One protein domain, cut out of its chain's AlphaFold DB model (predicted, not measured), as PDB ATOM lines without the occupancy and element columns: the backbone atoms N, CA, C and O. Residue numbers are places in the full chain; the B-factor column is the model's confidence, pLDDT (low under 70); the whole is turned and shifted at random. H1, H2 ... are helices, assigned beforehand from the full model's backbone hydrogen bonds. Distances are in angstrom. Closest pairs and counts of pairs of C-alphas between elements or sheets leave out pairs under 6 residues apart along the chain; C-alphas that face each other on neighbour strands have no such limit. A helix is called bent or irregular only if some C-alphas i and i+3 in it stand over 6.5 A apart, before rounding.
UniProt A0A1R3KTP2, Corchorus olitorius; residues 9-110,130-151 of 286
ATOM      1  N   PRO A   9     -21.723  70.137 -38.456       78.81
ATOM      2  CA  PRO A   9     -21.440  68.926 -39.234       78.81
ATOM      3  C   PRO A   9     -20.827  69.208 -40.612       78.81
ATOM      4  O   PRO A   9     -19.952  68.474 -41.063       78.81
ATOM      5  N   ILE A  10     -21.246  70.292 -41.273       77.88
ATOM      6  CA  ILE A  10     -20.705  70.685 -42.582       77.88
ATOM      7  C   ILE A  10     -19.286  71.218 -42.413       77.88
ATOM      8  O   ILE A  10     -18.407  70.878 -43.200       77.88
ATOM      9  N   ASN A  11     -19.038  71.999 -41.362       75.25
ATOM     10  CA  ASN A  11     -17.698  72.495 -41.073       75.25
ATOM     11  C   ASN A  11     -16.749  71.354 -40.676       75.25
ATOM     12  O   ASN A  11     -15.586  71.359 -41.061       75.25
ATOM     13  N   PHE A  12     -17.264  70.338 -39.976       73.25
ATOM     14  CA  PHE A  12     -16.532  69.114 -39.669       73.25
ATOM     15  C   PHE A  12     -16.149  68.350 -40.939       73.25
ATOM     16  O   PHE A  12     -14.976  68.022 -41.110       73.25
ATOM     17  N   LEU A  13     -17.102  68.118 -41.849       71.88
ATOM     18  CA  LEU A  13     -16.827  67.491 -43.145       71.88
ATOM     19  C   LEU A  13     -15.817  68.308 -43.949       71.88
ATOM     20  O   LEU A  13     -14.848  67.767 -44.476       71.88
ATOM     21  N   ARG A  14     -16.008  69.629 -43.995       73.31
ATOM     22  CA  ARG A  14     -15.111  70.530 -44.704       73.31
ATOM     23  C   ARG A  14     -13.698  70.458 -44.144       73.31
ATOM     24  O   ARG A  14     -12.780  70.312 -44.931       73.31
ATOM     25  N   PHE A  15     -13.521  70.534 -42.831       68.38
ATOM     26  CA  PHE A  15     -12.204  70.575 -42.199       68.38
ATOM     27  C   PHE A  15     -11.481  69.219 -42.209       68.38
ATOM     28  O   PHE A  15     -10.282  69.186 -42.452       68.38
ATOM     29  N   ASN A  16     -12.202  68.115 -41.971       66.56
ATOM     30  CA  ASN A  16     -11.602  66.782 -41.816       66.56
ATOM     31  C   ASN A  16     -11.495  65.994 -43.132       66.56
ATOM     32  O   ASN A  16     -10.656  65.106 -43.223       66.56
ATOM     33  N   PHE A  17     -12.364  66.258 -44.118       65.75
ATOM     34  CA  PHE A  17     -12.400  65.495 -45.376       65.75
ATOM     35  C   PHE A  17     -12.074  66.328 -46.616       65.75
ATOM     36  O   PHE A  17     -11.506  65.794 -47.562       65.75
ATOM     37  N   LEU A  18     -12.482  67.603 -46.659       62.12
ATOM     38  CA  LEU A  18     -12.312  68.453 -47.851       62.12
ATOM     39  C   LEU A  18     -11.138  69.431 -47.739       62.12
ATOM     40  O   LEU A  18     -10.730  70.009 -48.741       62.12
ATOM     41  N   SER A  19     -10.619  69.645 -46.532       59.81
ATOM     42  CA  SER A  19      -9.531  70.577 -46.247       59.81
ATOM     43  C   SER A  19      -8.351  69.807 -45.683       59.81
ATOM     44  O   SER A  19      -8.516  68.835 -44.954       59.81
ATOM     45  N   TYR A  20      -7.150  70.292 -45.969       56.44
ATOM     46  CA  TYR A  20      -5.890  69.686 -45.535       56.44
ATOM     47  C   TYR A  20      -5.580  69.888 -44.039       56.44
ATOM     48  O   TYR A  20      -4.502  69.523 -43.581       56.44
ATOM     49  N   GLY A  21      -6.505  70.470 -43.264       56.16
ATOM     50  CA  GLY A  21      -6.316  70.735 -41.834       56.16
ATOM     51  C   GLY A  21      -6.149  69.463 -40.998       56.16
ATOM     52  O   GLY A  21      -5.465  69.500 -39.983       56.16
ATOM     53  N   GLY A  22      -6.707  68.334 -41.452       56.66
ATOM     54  CA  GLY A  22      -6.547  67.023 -40.809       56.66
ATOM     55  C   GLY A  22      -5.219  66.303 -41.102       56.66
ATOM     56  O   GLY A  22      -4.976  65.223 -40.578       56.66
ATOM     57  N   ASP A  23      -4.350  66.848 -41.961       58.88
ATOM     58  CA  ASP A  23      -2.992  66.303 -42.133       58.88
ATOM     59  C   ASP A  23      -2.033  66.837 -41.059       58.88
ATOM     60  O   ASP A  23      -1.016  66.210 -40.754       58.88
ATOM     61  N   TYR A  24      -2.369  67.988 -40.469       58.53
ATOM     62  CA  TYR A  24      -1.551  68.681 -39.480       58.53
ATOM     63  C   TYR A  24      -1.362  67.860 -38.192       58.53
ATOM     64  O   TYR A  24      -0.279  67.886 -37.615       58.53
ATOM     65  N   TYR A  25      -2.345  67.053 -37.770       58.03
ATOM     66  CA  TYR A  25      -2.197  66.231 -36.559       58.03
ATOM     67  C   TYR A  25      -1.685  64.797 -36.820       58.03
ATOM     68  O   TYR A  25      -1.710  63.955 -35.916       58.03
ATOM     69  N   GLY A  26      -1.164  64.522 -38.022       59.69
ATOM     70  CA  GLY A  26      -0.381  63.325 -38.336       59.69
ATOM     71  C   GLY A  26      -1.007  62.396 -39.378       59.69
ATOM     72  O   GLY A  26      -2.217  62.356 -39.578       59.69
ATOM     73  N   THR A  27      -0.151  61.607 -40.037       61.88
ATOM     74  CA  THR A  27      -0.555  60.623 -41.052       61.88
ATOM     75  C   THR A  27      -0.040  59.228 -40.699       61.88
ATOM     76  O   THR A  27       1.090  59.043 -40.242       61.88
ATOM     77  N   HIS A  28      -0.866  58.206 -40.939       66.75
ATOM     78  CA  HIS A  28      -0.492  56.805 -40.744       66.75
ATOM     79  C   HIS A  28      -0.728  55.969 -41.996       66.75
ATOM     80  O   HIS A  28      -1.571  56.270 -42.841       66.75
ATOM     81  N   LYS A  29       0.004  54.853 -42.090       74.94
ATOM     82  CA  LYS A  29      -0.117  53.907 -43.204       74.94
ATOM     83  C   LYS A  29      -1.541  53.353 -43.320       74.94
ATOM     84  O   LYS A  29      -2.282  53.220 -42.343       74.94
ATOM     85  N   TRP A  30      -1.916  52.945 -44.531       71.38
ATOM     86  CA  TRP A  30      -3.260  52.446 -44.832       71.38
ATOM     87  C   TRP A  30      -3.682  51.256 -43.933       71.38
ATOM     88  O   TRP A  30      -4.825  51.187 -43.492       71.38
ATOM     89  N   HIS A  31      -2.747  50.372 -43.568       76.50
ATOM     90  CA  HIS A  31      -3.017  49.178 -42.756       76.50
ATOM     91  C   HIS A  31      -3.113  49.443 -41.243       76.50
ATOM     92  O   HIS A  31      -3.382  48.521 -40.475       76.50
ATOM     93  N   TRP A  32      -2.875  50.680 -40.791       73.75
ATOM     94  CA  TRP A  32      -2.728  51.003 -39.371       73.75
ATOM     95  C   TRP A  32      -3.942  50.594 -38.518       73.75
ATOM     96  O   TRP A  32      -3.766  50.034 -37.434       73.75
ATOM     97  N   TYR A  33      -5.164  50.775 -39.033       71.50
ATOM     98  CA  TYR A  33      -6.392  50.379 -38.334       71.50
ATOM     99  C   TYR A  33      -6.484  48.871 -38.094       71.50
ATOM    100  O   TYR A  33      -6.928  48.463 -37.024       71.50
ATOM    101  N   PHE A  34      -6.033  48.049 -39.045       74.69
ATOM    102  CA  PHE A  34      -6.047  46.591 -38.913       74.69
ATOM    103  C   PHE A  34      -4.934  46.089 -37.997       74.69
ATOM    104  O   PHE A  34      -5.161  45.218 -37.164       74.69
ATOM    105  N   THR A  35      -3.722  46.627 -38.146       76.50
ATOM    106  CA  THR A  35      -2.548  46.088 -37.451       76.50
ATOM    107  C   THR A  35      -2.425  46.592 -36.019       76.50
ATOM    108  O   THR A  35      -2.058  45.821 -35.139       76.50
ATOM    109  N   GLN A  36      -2.715  47.873 -35.779       74.94
ATOM    110  CA  GLN A  36      -2.447  48.534 -34.500       74.94
ATOM    111  C   GLN A  36      -3.726  49.051 -33.848       74.94
ATOM    112  O   GLN A  36      -4.030  48.639 -32.735       74.94
ATOM    113  N   GLY A  37      -4.506  49.890 -34.536       74.88
ATOM    114  CA  GLY A  37      -5.654  50.572 -33.930       74.88
ATOM    115  C   GLY A  37      -6.683  49.607 -33.333       74.88
ATOM    116  O   GLY A  37      -6.929  49.619 -32.129       74.88
ATOM    117  N   PHE A  38      -7.258  48.731 -34.157       78.75
ATOM    118  CA  PHE A  38      -8.297  47.796 -33.721       78.75
ATOM    119  C   PHE A  38      -7.755  46.683 -32.810       78.75
ATOM    120  O   PHE A  38      -8.395  46.315 -31.825       78.75
ATOM    121  N   SER A  39      -6.544  46.194 -33.091       82.31
ATOM    122  CA  SER A  39      -5.868  45.186 -32.267       82.31
ATOM    123  C   SER A  39      -5.601  45.693 -30.849       82.31
ATOM    124  O   SER A  39      -5.879  44.988 -29.884       82.31
ATOM    125  N   VAL A  40      -5.129  46.933 -30.686       80.75
ATOM    126  CA  VAL A  40      -4.882  47.516 -29.358       80.75
ATOM    127  C   VAL A  40      -6.190  47.757 -28.598       80.75
ATOM    128  O   VAL A  40      -6.220  47.543 -27.393       80.75
ATOM    129  N   MET A  41      -7.287  48.122 -29.277       80.19
ATOM    130  CA  MET A  41      -8.595  48.277 -28.618       80.19
ATOM    131  C   MET A  41      -9.143  46.956 -28.071       80.19
ATOM    132  O   MET A  41      -9.705  46.926 -26.979       80.19
ATOM    133  N   LEU A  42      -9.011  45.867 -28.834       79.19
ATOM    134  CA  LEU A  42      -9.478  44.556 -28.394       79.19
ATOM    135  C   LEU A  42      -8.512  43.891 -27.417       79.19
ATOM    136  O   LEU A  42      -8.963  43.141 -26.557       79.19
ATOM    137  N   PHE A  43      -7.211  44.154 -27.522       85.75
ATOM    138  CA  PHE A  43      -6.161  43.646 -26.641       85.75
ATOM    139  C   PHE A  43      -6.363  42.165 -26.254       85.75
ATOM    140  O   PHE A  43      -6.264  41.271 -27.092       85.75
ATOM    141  N   SER A  44      -6.709  41.884 -24.996       86.56
ATOM    142  CA  SER A  44      -6.896  40.517 -24.485       86.56
ATOM    143  C   SER A  44      -8.179  39.826 -24.971       86.56
ATOM    144  O   SER A  44      -8.314  38.613 -24.827       86.56
ATOM    145  N   PHE A  45      -9.117  40.567 -25.568       87.31
ATOM    146  CA  PHE A  45     -10.365  40.049 -26.133       87.31
ATOM    147  C   PHE A  45     -10.225  39.548 -27.575       87.31
ATOM    148  O   PHE A  45     -11.131  38.867 -28.054       87.31
ATOM    149  N   ILE A  46      -9.106  39.810 -28.266       86.62
ATOM    150  CA  ILE A  46      -8.862  39.352 -29.648       86.62
ATOM    151  C   ILE A  46      -9.180  37.855 -29.837       86.62
ATOM    152  O   ILE A  46     -10.055  37.544 -30.649       86.62
ATOM    153  N   PRO A  47      -8.551  36.909 -29.108       87.00
ATOM    154  CA  PRO A  47      -8.775  35.483 -29.358       87.00
ATOM    155  C   PRO A  47     -10.233  35.067 -29.115       87.00
ATOM    156  O   PRO A  47     -10.764  34.218 -29.830       87.00
ATOM    157  N   PHE A  48     -10.907  35.700 -28.150       87.69
ATOM    158  CA  PHE A  48     -12.312  35.434 -27.848       87.69
ATOM    159  C   PHE A  48     -13.242  35.971 -28.936       87.69
ATOM    160  O   PHE A  48     -14.175  35.271 -29.324       87.69
ATOM    161  N   SER A  49     -12.960  37.163 -29.463       87.50
ATOM    162  CA  SER A  49     -13.702  37.764 -30.573       87.50
ATOM    163  C   SER A  49     -13.612  36.901 -31.835       87.50
ATOM    164  O   SER A  49     -14.643  36.535 -32.401       87.50
ATOM    165  N   LEU A  50     -12.404  36.463 -32.228       87.88
ATOM    166  CA  LEU A  50     -12.227  35.585 -33.394       87.88
ATOM    167  C   LEU A  50     -12.929  34.235 -33.211       87.88
ATOM    168  O   LEU A  50     -13.647  33.784 -34.107       87.88
ATOM    169  N   ALA A  51     -12.773  33.600 -32.047       86.75
ATOM    170  CA  ALA A  51     -13.464  32.349 -31.743       86.75
ATOM    171  C   ALA A  51     -14.996  32.518 -31.773       86.75
ATOM    172  O   ALA A  51     -15.706  31.642 -32.267       86.75
ATOM    173  N   GLY A  52     -15.501  33.664 -31.307       85.31
ATOM    174  CA  GLY A  52     -16.914  34.025 -31.361       85.31
ATOM    175  C   GLY A  52     -17.439  34.169 -32.785       85.31
ATOM    176  O   GLY A  52     -18.499  33.628 -33.096       85.31
ATOM    177  N   ILE A  53     -16.680  34.825 -33.666       87.81
ATOM    178  CA  ILE A  53     -17.017  34.977 -35.090       87.81
ATOM    179  C   ILE A  53     -17.100  33.607 -35.773       87.81
ATOM    180  O   ILE A  53     -18.108  33.297 -36.415       87.81
ATOM    181  N   ILE A  54     -16.082  32.758 -35.585       87.25
ATOM    182  CA  ILE A  54     -16.021  31.415 -36.183       87.25
ATOM    183  C   ILE A  54     -17.194  30.554 -35.692       87.25
ATOM    184  O   ILE A  54     -17.850  29.875 -36.484       87.25
ATOM    185  N   LYS A  55     -17.496  30.603 -34.390       85.00
ATOM    186  CA  LYS A  55     -18.555  29.790 -33.780       85.00
ATOM    187  C   LYS A  55     -19.959  30.275 -34.128       85.00
ATOM    188  O   LYS A  55     -20.861  29.463 -34.305       85.00
ATOM    189  N   SER A  56     -20.158  31.588 -34.213       84.06
ATOM    190  CA  SER A  56     -21.463  32.186 -34.487       84.06
ATOM    191  C   SER A  56     -21.910  31.984 -35.936       84.06
ATOM    192  O   SER A  56     -23.105  32.090 -36.194       84.06
ATOM    193  N   LYS A  57     -20.979  31.746 -36.879       83.12
ATOM    194  CA  LYS A  57     -21.228  31.654 -38.335       83.12
ATOM    195  C   LYS A  57     -21.971  32.863 -38.937       83.12
ATOM    196  O   LYS A  57     -22.379  32.833 -40.097       83.12
ATOM    197  N   ASN A  58     -22.112  33.954 -38.183       82.44
ATOM    198  CA  ASN A  58     -22.792  35.177 -38.597       82.44
ATOM    199  C   ASN A  58     -21.826  36.100 -39.346       82.44
ATOM    200  O   ASN A  58     -21.399  37.143 -38.845       82.44
ATOM    201  N   TRP A  59     -21.515  35.725 -40.585       82.62
ATOM    202  CA  TRP A  59     -20.592  36.458 -41.454       82.62
ATOM    203  C   TRP A  59     -21.042  37.886 -41.783       82.62
ATOM    204  O   TRP A  59     -20.203  38.714 -42.110       82.62
ATOM    205  N   LYS A  60     -22.335  38.212 -41.647       86.62
ATOM    206  CA  LYS A  60     -22.862  39.565 -41.908       86.62
ATOM    207  C   LYS A  60     -22.265  40.617 -40.966       86.62
ATOM    208  O   LYS A  60     -21.806  41.656 -41.423       86.62
ATOM    209  N   PHE A  61     -22.225  40.336 -39.663       84.44
ATOM    210  CA  PHE A  61     -21.682  41.271 -38.670       84.44
ATOM    211  C   PHE A  61     -20.152  41.314 -38.696       84.44
ATOM    212  O   PHE A  61     -19.572  42.386 -38.568       84.44
ATOM    213  N   ALA A  62     -19.496  40.175 -38.933       84.06
ATOM    214  CA  ALA A  62     -18.051  40.142 -39.161       84.06
ATOM    215  C   ALA A  62     -17.663  40.924 -40.430       84.06
ATOM    216  O   ALA A  62     -16.719  41.710 -40.415       84.06
ATOM    217  N   GLY A  63     -18.445  40.775 -41.501       85.62
ATOM    218  CA  GLY A  63     -18.317  41.549 -42.731       85.62
ATOM    219  C   GLY A  63     -18.535  43.041 -42.505       85.62
ATOM    220  O   GLY A  63     -17.785  43.834 -43.055       85.62
ATOM    221  N   LEU A  64     -19.478  43.434 -41.640       86.56
ATOM    222  CA  LEU A  64     -19.676  44.834 -41.250       86.56
ATOM    223  C   LEU A  64     -18.456  45.398 -40.510       86.56
ATOM    224  O   LEU A  64     -18.023  46.498 -40.833       86.56
ATOM    225  N   ILE A  65     -17.865  44.650 -39.572       83.62
ATOM    226  CA  ILE A  65     -16.628  45.055 -38.877       83.62
ATOM    227  C   ILE A  65     -15.509  45.301 -39.900       83.62
ATOM    228  O   ILE A  65     -14.895  46.367 -39.903       83.62
ATOM    229  N   VAL A  66     -15.274  44.343 -40.802       84.62
ATOM    230  CA  VAL A  66     -14.229  44.445 -41.834       84.62
ATOM    231  C   VAL A  66     -14.523  45.570 -42.824       84.62
ATOM    232  O   VAL A  66     -13.611  46.303 -43.191       84.62
ATOM    233  N   TRP A  67     -15.782  45.743 -43.225       84.88
ATOM    234  CA  TRP A  67     -16.221  46.811 -44.117       84.88
ATOM    235  C   TRP A  67     -15.952  48.183 -43.511       84.88
ATOM    236  O   TRP A  67     -15.326  49.024 -44.146       84.88
ATOM    237  N   VAL A  68     -16.366  48.393 -42.261       82.38
ATOM    238  CA  VAL A  68     -16.164  49.661 -41.559       82.38
ATOM    239  C   VAL A  68     -14.669  49.951 -41.398       82.38
ATOM    240  O   VAL A  68     -14.222  51.048 -41.726       82.38
ATOM    241  N   LEU A  69     -13.872  48.959 -40.987       78.19
ATOM    242  CA  LEU A  69     -12.415  49.099 -40.914       78.19
ATOM    243  C   LEU A  69     -11.784  49.369 -42.287       78.19
ATOM    244  O   LEU A  69     -10.845  50.156 -42.373       78.19
ATOM    245  N   GLY A  70     -12.292  48.755 -43.357       77.31
ATOM    246  CA  GLY A  70     -11.827  48.942 -44.730       77.31
ATOM    247  C   GLY A  70     -12.117  50.344 -45.259       77.31
ATOM    248  O   GLY A  70     -11.198  51.024 -45.708       77.31
ATOM    249  N   VAL A  71     -13.359  50.817 -45.127       76.69
ATOM    250  CA  VAL A  71     -13.772  52.168 -45.537       76.69
ATOM    251  C   VAL A  71     -12.976  53.230 -44.779       76.69
ATOM    252  O   VAL A  71     -12.398  54.120 -45.399       76.69
ATOM    253  N   TYR A  72     -12.841  53.097 -43.454       71.44
ATOM    254  CA  TYR A  72     -12.012  54.016 -42.668       71.44
ATOM    255  C   TYR A  72     -10.511  53.869 -42.946       71.44
ATOM    256  O   TYR A  72      -9.757  54.818 -42.750       71.44
ATOM    257  N   SER A  73     -10.052  52.723 -43.460       69.81
ATOM    258  CA  SER A  73      -8.653  52.539 -43.866       69.81
ATOM    259  C   SER A  73      -8.292  53.206 -45.187       69.81
ATOM    260  O   SER A  73      -7.111  53.508 -45.376       69.81
ATOM    261  N   ILE A  74      -9.275  53.428 -46.061       67.06
ATOM    262  CA  ILE A  74      -9.116  54.114 -47.352       67.06
ATOM    263  C   ILE A  74      -9.105  55.638 -47.167       67.06
ATOM    264  O   ILE A  74      -8.486  56.350 -47.955       67.06
ATOM    265  N   LEU A  75      -9.727  56.144 -46.100       63.09
ATOM    266  CA  LEU A  75      -9.640  57.555 -45.735       63.09
ATOM    267  C   LEU A  75      -8.200  57.888 -45.295       63.09
ATOM    268  O   LEU A  75      -7.666  57.300 -44.351       63.09
ATOM    269  N   GLY A  76      -7.554  58.788 -46.045       47.66
ATOM    270  CA  GLY A  76      -6.128  59.121 -45.923       47.66
ATOM    271  C   GLY A  76      -5.754  59.909 -44.664       47.66
ATOM    272  O   GLY A  76      -4.607  59.847 -44.232       47.66
ATOM    273  N   HIS A  77      -6.721  60.580 -44.037       54.66
ATOM    274  CA  HIS A  77      -6.507  61.367 -42.824       54.66
ATOM    275  C   HIS A  77      -6.584  60.455 -41.596       54.66
ATOM    276  O   HIS A  77      -7.666  60.080 -41.135       54.66
ATOM    277  N   LYS A  78      -5.421  60.020 -41.105       53.56
ATOM    278  CA  LYS A  78      -5.298  59.128 -39.946       53.56
ATOM    279  C   LYS A  78      -4.442  59.799 -38.899       53.56
ATOM    280  O   LYS A  78      -3.233  59.607 -38.879       53.56
ATOM    281  N   GLU A  79      -5.094  60.532 -38.021       50.12
ATOM    282  CA  GLU A  79      -4.451  61.118 -36.856       50.12
ATOM    283  C   GLU A  79      -4.509  60.126 -35.686       50.12
ATOM    284  O   GLU A  79      -5.541  59.485 -35.446       50.12
ATOM    285  N   PHE A  80      -3.435  60.019 -34.902       39.28
ATOM    286  CA  PHE A  80      -3.396  59.206 -33.675       39.28
ATOM    287  C   PHE A  80      -4.180  59.834 -32.504       39.28
ATOM    288  O   PHE A  80      -4.176  59.320 -31.387       39.28
ATOM    289  N   ARG A  81      -4.889  60.948 -32.705       39.69
ATOM    290  CA  ARG A  81      -5.475  61.712 -31.601       39.69
ATOM    291  C   ARG A  81      -6.967  61.483 -31.452       39.69
ATOM    292  O   ARG A  81      -7.736  62.251 -31.999       39.69
ATOM    293  N   GLN A  82      -7.364  60.463 -30.677       33.81
ATOM    294  CA  GLN A  82      -8.673  60.273 -30.000       33.81
ATOM    295  C   GLN A  82      -9.972  60.409 -30.845       33.81
ATOM    296  O   GLN A  82     -11.047  60.069 -30.364       33.81
ATOM    297  N   VAL A  83      -9.895  60.848 -32.099       34.56
ATOM    298  CA  VAL A  83     -10.949  61.097 -33.086       34.56
ATOM    299  C   VAL A  83     -11.022  59.909 -34.045       34.56
ATOM    300  O   VAL A  83     -12.110  59.408 -34.293       34.56
ATOM    301  N   SER A  84      -9.887  59.320 -34.431       47.78
ATOM    302  CA  SER A  84      -9.835  58.044 -35.169       47.78
ATOM    303  C   SER A  84     -10.417  56.872 -34.365       47.78
ATOM    304  O   SER A  84     -11.144  56.033 -34.897       47.78
ATOM    305  N   LEU A  85     -10.191  56.859 -33.044       50.28
ATOM    306  CA  LEU A  85     -10.863  55.939 -32.116       50.28
ATOM    307  C   LEU A  85     -12.380  56.176 -32.066       50.28
ATOM    308  O   LEU A  85     -13.122  55.206 -31.975       50.28
ATOM    309  N   LYS A  86     -12.869  57.422 -32.192       52.78
ATOM    310  CA  LYS A  86     -14.319  57.722 -32.228       52.78
ATOM    311  C   LYS A  86     -15.019  57.097 -33.427       52.78
ATOM    312  O   LYS A  86     -16.167  56.693 -33.286       52.78
ATOM    313  N   PHE A  87     -14.341  56.947 -34.562       59.06
ATOM    314  CA  PHE A  87     -14.924  56.293 -35.737       59.06
ATOM    315  C   PHE A  87     -14.984  54.765 -35.622       59.06
ATOM    316  O   PHE A  87     -15.883  54.142 -36.183       59.06
ATOM    317  N   VAL A  88     -14.063  54.161 -34.864       66.44
ATOM    318  CA  VAL A  88     -13.998  52.703 -34.643       66.44
ATOM    319  C   VAL A  88     -14.751  52.272 -33.373       66.44
ATOM    320  O   VAL A  88     -15.174  51.121 -33.262       66.44
ATOM    321  N   LEU A  89     -15.010  53.199 -32.445       72.12
ATOM    322  CA  LEU A  89     -15.790  52.988 -31.221       72.12
ATOM    323  C   LEU A  89     -17.164  52.324 -31.457       72.12
ATOM    324  O   LEU A  89     -17.505  51.446 -30.672       72.12
ATOM    325  N   PRO A  90     -17.930  52.624 -32.526       78.81
ATOM    326  CA  PRO A  90     -19.179  51.917 -32.832       78.81
ATOM    327  C   PRO A  90     -19.008  50.420 -33.152       78.81
ATOM    328  O   PRO A  90     -19.942  49.639 -32.992       78.81
ATOM    329  N   VAL A  91     -17.818  50.003 -33.594       80.94
ATOM    330  CA  VAL A  91     -17.502  48.620 -33.998       80.94
ATOM    331  C   VAL A  91     -17.005  47.779 -32.815       80.94
ATOM    332  O   VAL A  91     -17.109  46.546 -32.814       80.94
ATOM    333  N   LEU A  92     -16.496  48.438 -31.771       83.56
ATOM    334  CA  LEU A  92     -16.000  47.793 -30.560       83.56
ATOM    335  C   LEU A  92     -17.093  46.979 -29.826       83.56
ATOM    336  O   LEU A  92     -16.836  45.805 -29.549       83.56
ATOM    337  N   PRO A  93     -18.322  47.491 -29.582       85.94
ATOM    338  CA  PRO A  93     -19.399  46.716 -28.963       85.94
ATOM    339  C   PRO A  93     -19.731  45.421 -29.708       85.94
ATOM    340  O   PRO A  93     -19.888  44.379 -29.080       85.94
ATOM    341  N   ILE A  94     -19.775  45.454 -31.046       86.38
ATOM    342  CA  ILE A  94     -20.078  44.274 -31.876       86.38
ATOM    343  C   ILE A  94     -19.015  43.188 -31.661       86.38
ATOM    344  O   ILE A  94     -19.324  42.006 -31.504       86.38
ATOM    345  N   SER A  95     -17.753  43.599 -31.579       86.25
ATOM    346  CA  SER A  95     -16.615  42.706 -31.348       86.25
ATOM    347  C   SER A  95     -16.614  42.113 -29.929       86.25
ATOM    348  O   SER A  95     -16.291  40.939 -29.723       86.25
ATOM    349  N   LEU A  96     -17.039  42.895 -28.934       89.12
ATOM    350  CA  LEU A  96     -17.203  42.427 -27.556       89.12
ATOM    351  C   LEU A  96     -18.388  41.462 -27.408       89.12
ATOM    352  O   LEU A  96     -18.282  40.496 -26.654       89.12
ATOM    353  N   ILE A  97     -19.470  41.641 -28.173       89.94
ATOM    354  CA  ILE A  97     -20.592  40.689 -28.218       89.94
ATOM    355  C   ILE A  97     -20.115  39.316 -28.713       89.94
ATOM    356  O   ILE A  97     -20.430  38.301 -28.090       89.94
ATOM    357  N   PHE A  98     -19.294  39.262 -29.769       88.56
ATOM    358  CA  PHE A  98     -18.689  38.001 -30.223       88.56
ATOM    359  C   PHE A  98     -17.800  37.363 -29.155       88.56
ATOM    360  O   PHE A  98     -17.861  36.151 -28.937       88.56
ATOM    361  N   SER A  99     -17.022  38.181 -28.444       88.31
ATOM    362  CA  SER A  99     -16.196  37.718 -27.326       88.31
ATOM    363  C   SER A  99     -17.052  37.099 -26.213       88.31
ATOM    364  O   SER A  99     -16.736  36.015 -25.719       88.31
ATOM    365  N   GLY A 100     -18.177  37.739 -25.874       87.56
ATOM    366  CA  GLY A 100     -19.157  37.233 -24.914       87.56
ATOM    367  C   GLY A 100     -19.798  35.916 -25.355       87.56
ATOM    368  O   GLY A 100     -19.889  34.986 -24.557       87.56
ATOM    369  N   TYR A 101     -20.164  35.790 -26.634       88.12
ATOM    370  CA  TYR A 101     -20.716  34.554 -27.196       88.12
ATOM    371  C   TYR A 101     -19.726  33.380 -27.115       88.12
ATOM    372  O   TYR A 101     -20.092  32.272 -26.715       88.12
ATOM    373  N   SER A 102     -18.452  33.627 -27.436       86.56
ATOM    374  CA  SER A 102     -17.381  32.634 -27.296       86.56
ATOM    375  C   SER A 102     -17.234  32.154 -25.849       86.56
ATOM    376  O   SER A 102     -17.155  30.950 -25.590       86.56
ATOM    377  N   LEU A 103     -17.271  33.092 -24.895       86.44
ATOM    378  CA  LEU A 103     -17.156  32.799 -23.471       86.44
ATOM    379  C   LEU A 103     -18.370  32.045 -22.914       86.44
ATOM    380  O   LEU A 103     -18.197  31.116 -22.125       86.44
ATOM    381  N   ALA A 104     -19.580  32.399 -23.347       85.81
ATOM    382  CA  ALA A 104     -20.802  31.689 -22.980       85.81
ATOM    383  C   ALA A 104     -20.768  30.241 -23.486       85.81
ATOM    384  O   ALA A 104     -21.027  29.299 -22.746       85.81
ATOM    385  N   SER A 105     -20.340  30.026 -24.726       82.19
ATOM    386  CA  SER A 105     -20.363  28.685 -25.303       82.19
ATOM    387  C   SER A 105     -19.159  27.802 -24.908       82.19
ATOM    388  O   SER A 105     -19.107  26.619 -25.258       82.19
ATOM    389  N   LEU A 106     -18.193  28.334 -24.147       75.75
ATOM    390  CA  LEU A 106     -17.198  27.545 -23.400       75.75
ATOM    391  C   LEU A 106     -17.817  26.820 -22.189       75.75
ATOM    392  O   LEU A 106     -17.254  25.831 -21.718       75.75
ATOM    393  N   GLU A 107     -18.967  27.286 -21.697       68.69
ATOM    394  CA  GLU A 107     -19.718  26.681 -20.590       68.69
ATOM    395  C   GLU A 107     -20.482  25.430 -21.045       68.69
ATOM    396  O   GLU A 107     -20.401  24.381 -20.410       68.69
ATOM    397  N   GLU A 108     -21.126  25.494 -22.212       60.06
ATOM    398  CA  GLU A 108     -21.945  24.402 -22.763       60.06
ATOM    399  C   GLU A 108     -21.125  23.153 -23.125       60.06
ATOM    400  O   GLU A 108     -21.541  22.021 -22.875       60.06
ATOM    401  N   HIS A 109     -19.914  23.336 -23.666       54.75
ATOM    402  CA  HIS A 109     -19.018  22.223 -24.011       54.75
ATOM    403  C   HIS A 109     -18.421  21.513 -22.785       54.75
ATOM    404  O   HIS A 109     -17.975  20.373 -22.902       54.75
ATOM    405  N   GLY A 110     -18.418  22.157 -21.612       52.28
ATOM    406  CA  GLY A 110     -18.023  21.522 -20.353       52.28
ATOM    407  C   GLY A 110     -19.079  20.558 -19.802       52.28
ATOM    408  O   GLY A 110     -18.715  19.579 -19.158       52.28
ATOM    409  N   LYS A 130     -14.006  28.501 -18.536       81.00
ATOM    410  CA  LYS A 130     -14.628  29.832 -18.440       81.00
ATOM    411  C   LYS A 130     -14.033  30.663 -17.305       81.00
ATOM    412  O   LYS A 130     -13.660  31.808 -17.525       81.00
ATOM    413  N   GLN A 131     -13.915  30.096 -16.107       83.00
ATOM    414  CA  GLN A 131     -13.348  30.791 -14.952       83.00
ATOM    415  C   GLN A 131     -11.879  31.160 -15.192       83.00
ATOM    416  O   GLN A 131     -11.477  32.273 -14.871       83.00
ATOM    417  N   LEU A 132     -11.103  30.277 -15.829       86.56
ATOM    418  CA  LEU A 132      -9.727  30.571 -16.236       86.56
ATOM    419  C   LEU A 132      -9.662  31.706 -17.274       86.56
ATOM    420  O   LEU A 132      -8.846  32.610 -17.130       86.56
ATOM    421  N   ALA A 133     -10.538  31.694 -18.284       86.62
ATOM    422  CA  ALA A 133     -10.624  32.752 -19.292       86.62
ATOM    423  C   ALA A 133     -11.010  34.115 -18.689       86.62
ATOM    424  O   ALA A 133     -10.412  35.130 -19.033       86.62
ATOM    425  N   VAL A 134     -11.966  34.144 -17.754       88.06
ATOM    426  CA  VAL A 134     -12.354  35.368 -17.035       88.06
ATOM    427  C   VAL A 134     -11.203  35.882 -16.177       88.06
ATOM    428  O   VAL A 134     -10.883  37.065 -16.247       88.06
ATOM    429  N   TRP A 135     -10.540  35.009 -15.412       90.44
ATOM    430  CA  TRP A 135      -9.374  35.403 -14.619       90.44
ATOM    431  C   TRP A 135      -8.242  35.943 -15.483       90.44
ATOM    432  O   TRP A 135      -7.653  36.952 -15.115       90.44
ATOM    433  N   PHE A 136      -7.977  35.333 -16.640       90.38
ATOM    434  CA  PHE A 136      -7.008  35.848 -17.605       90.38
ATOM    435  C   PHE A 136      -7.371  37.266 -18.061       90.38
ATOM    436  O   PHE A 136      -6.537  38.161 -17.969       90.38
ATOM    437  N   LEU A 137      -8.622  37.496 -18.474       90.69
ATOM    438  CA  LEU A 137      -9.084  38.819 -18.905       90.69
ATOM    439  C   LEU A 137      -8.983  39.863 -17.788       90.69
ATOM    440  O   LEU A 137      -8.551  40.986 -18.038       90.69
ATOM    441  N   LEU A 138      -9.362  39.516 -16.557       91.62
ATOM    442  CA  LEU A 138      -9.254  40.429 -15.417       91.62
ATOM    443  C   LEU A 138      -7.789  40.725 -15.079       91.62
ATOM    444  O   LEU A 138      -7.428  41.884 -14.884       91.62
ATOM    445  N   ALA A 139      -6.940  39.697 -15.059       93.38
ATOM    446  CA  ALA A 139      -5.526  39.820 -14.726       93.38
ATOM    447  C   ALA A 139      -4.743  40.653 -15.749       93.38
ATOM    448  O   ALA A 139      -3.770  41.293 -15.370       93.38
ATOM    449  N   THR A 140      -5.150  40.683 -17.020       90.88
ATOM    450  CA  THR A 140      -4.497  41.526 -18.031       90.88
ATOM    451  C   THR A 140      -5.075  42.939 -18.090       90.88
ATOM    452  O   THR A 140      -4.318  43.899 -18.216       90.88
ATOM    453  N   ASN A 141      -6.398  43.103 -17.974       91.06
ATOM    454  CA  ASN A 141      -7.040  44.413 -18.137       91.06
ATOM    455  C   ASN A 141      -6.982  45.280 -16.872       91.06
ATOM    456  O   ASN A 141      -6.789  46.486 -16.996       91.06
ATOM    457  N   ILE A 142      -7.123  44.713 -15.664       93.06
ATOM    458  CA  ILE A 142      -7.139  45.510 -14.421       93.06
ATOM    459  C   ILE A 142      -5.795  46.212 -14.182       93.06
ATOM    460  O   ILE A 142      -5.809  47.429 -13.993       93.06
ATOM    461  N   PRO A 143      -4.631  45.528 -14.217       93.12
ATOM    462  CA  PRO A 143      -3.351  46.202 -14.003       93.12
ATOM    463  C   PRO A 143      -3.076  47.269 -15.061       93.12
ATOM    464  O   PRO A 143      -2.612  48.355 -14.724       93.12
ATOM    465  N   MET A 144      -3.425  46.990 -16.323       89.38
ATOM    466  CA  MET A 144      -3.286  47.950 -17.417       89.38
ATOM    467  C   MET A 144      -4.162  49.189 -17.194       89.38
ATOM    468  O   MET A 144      -3.676  50.313 -17.309       89.38
ATOM    469  N   ALA A 145      -5.431  49.003 -16.821       90.31
ATOM    470  CA  ALA A 145      -6.354  50.097 -16.538       90.31
ATOM    471  C   ALA A 145      -5.882  50.948 -15.351       90.31
ATOM    472  O   ALA A 145      -5.878  52.176 -15.443       90.31
ATOM    473  N   LEU A 146      -5.437  50.315 -14.261       93.00
ATOM    474  CA  LEU A 146      -4.909  51.017 -13.090       93.00
ATOM    475  C   LEU A 146      -3.644  51.805 -13.432       93.00
ATOM    476  O   LEU A 146      -3.540  52.975 -13.074       93.00
ATOM    477  N   TYR A 147      -2.705  51.201 -14.160       92.44
ATOM    478  CA  TYR A 147      -1.480  51.880 -14.568       92.44
ATOM    479  C   TYR A 147      -1.770  53.085 -15.472       92.44
ATOM    480  O   TYR A 147      -1.277  54.184 -15.213       92.44
ATOM    481  N   MET A 148      -2.601  52.903 -16.503       88.75
ATOM    482  CA  MET A 148      -2.914  53.973 -17.452       88.75
ATOM    483  C   MET A 148      -3.760  55.091 -16.838       88.75
ATOM    484  O   MET A 148      -3.650  56.227 -17.277       88.75
ATOM    485  N   SER A 149      -4.558  54.796 -15.808       88.75
ATOM    486  CA  SER A 149      -5.398  55.804 -15.146       88.75
ATOM    487  C   SER A 149      -4.688  56.542 -14.007       88.75
ATOM    488  O   SER A 149      -5.040  57.678 -13.711       88.75
ATOM    489  N   LEU A 150      -3.736  55.896 -13.320       89.81
ATOM    490  CA  LEU A 150      -3.139  56.428 -12.084       89.81
ATOM    491  C   LEU A 150      -1.669  56.831 -12.216       89.81
ATOM    492  O   LEU A 150      -1.169  57.568 -11.364       89.81
ATOM    493  N   VAL A 151      -0.952  56.311 -13.214       90.62
ATOM    494  CA  VAL A 151       0.509  56.456 -13.312       90.62
ATOM    495  C   VAL A 151       0.918  57.111 -14.622       90.62
ATOM    496  O   VAL A 151       1.707  58.052 -14.607       90.62
TER     497      VAL A 151
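What this domain is: This is residues 9 to 110 and 130 to 151 of the 286 residues of a protein of Corchorus olitorius (UniProt A0A1R3KTP2). The long helix H6 crosses H3b, the second arm of a bent helix, and H4 lies to one side of this crossing and H7 to the other; H7 meets H6 near the cut in a narrow V, and residues 142 to 151 stick out. H1 and H2 make a small head at a far end, apart from the other helices. The printed part has 124 residues with seven named helices, H1 to H7 in chain order, and no named strand: the class is all helix. The whole is loose, with a radius of gyration of the C-alphas of 17.2 A and spans of 56 by 40 by 25 A.

How they stand to each other: Begin at H1, residues 9 to 18, and H2, residues 20 to 23: they touch only at the corner, and only just, with 3 pairs of C-alphas within 8 A, the closest being Asn 16 and Gly 22 at 5.2 A. Next look at H3, residues 32 to 56, assigned as one helix by its hydrogen bonds but bent: C-alphas 41 and 44 are 9.0 A apart, and its arms H3a, residues 32 to 41, and H3b, residues 44 to 56, are about perpendicular at 78 degrees. Both arms are irregular, with C-alphas 35 and 38 7.1 A apart and C-alphas 44 and 47 7.3 A apart. H4, residues 59 to 74, touches H3a with residues 69 to 73 alone, at a steep tilt of 58 degrees, opposite ways; the closest C-alphas, of Tyr 33 and Ser 73, are 6.4 A apart. H5, residues 84 to 88, only just touches H4, with 3 pairs; the closest C-alphas, of Leu 69 and Val 88, are 7.4 A apart. H6, residues 92 to 110, touches H3b with residues 95 to 103 alone, at 71 degrees, only just about perpendicular; the closest C-alphas, of Ser 49 and Ser 99, are 4.1 A apart. H7, residues 130 to 150, touches H6 at a shallow tilt of 32 degrees, opposite ways, with the closest C-alphas, of Leu 106 and Lys 130, 6.0 A apart. H4 and H7 are apart. In H1, H4 and H5 every O i to N i+4 pair is within hydrogen-bond range, against 3 of 6 in H3a, 8 of 9 in H3b, 11 of 15 in H6 and 15 of 17 in H7; H2 is too short for such a pair.

Where its parts are: Find C-alpha 9 at (-21.440, 68.926, -39.234), where H1 begins. H3b is 19.5 A long, H4 21.9 A and H6 28.3 A. H7 runs 29.7 A to C-alpha 150 at (-3.139, 56.428, -12.084).

The domain as a whole: The C-alphas farthest apart, of Ser 19 and Gly 110, are 56.1 A apart. Residues 111 to 129 are not printed, and C-alphas 110 and 130 are 9.2 A apart across this cut. Of the links that are printed whole, none is long. The mean pLDDT of the printed part is 76.3; look for values under 70 at residues 15 to 28, 73 to 88 and 107 to 110.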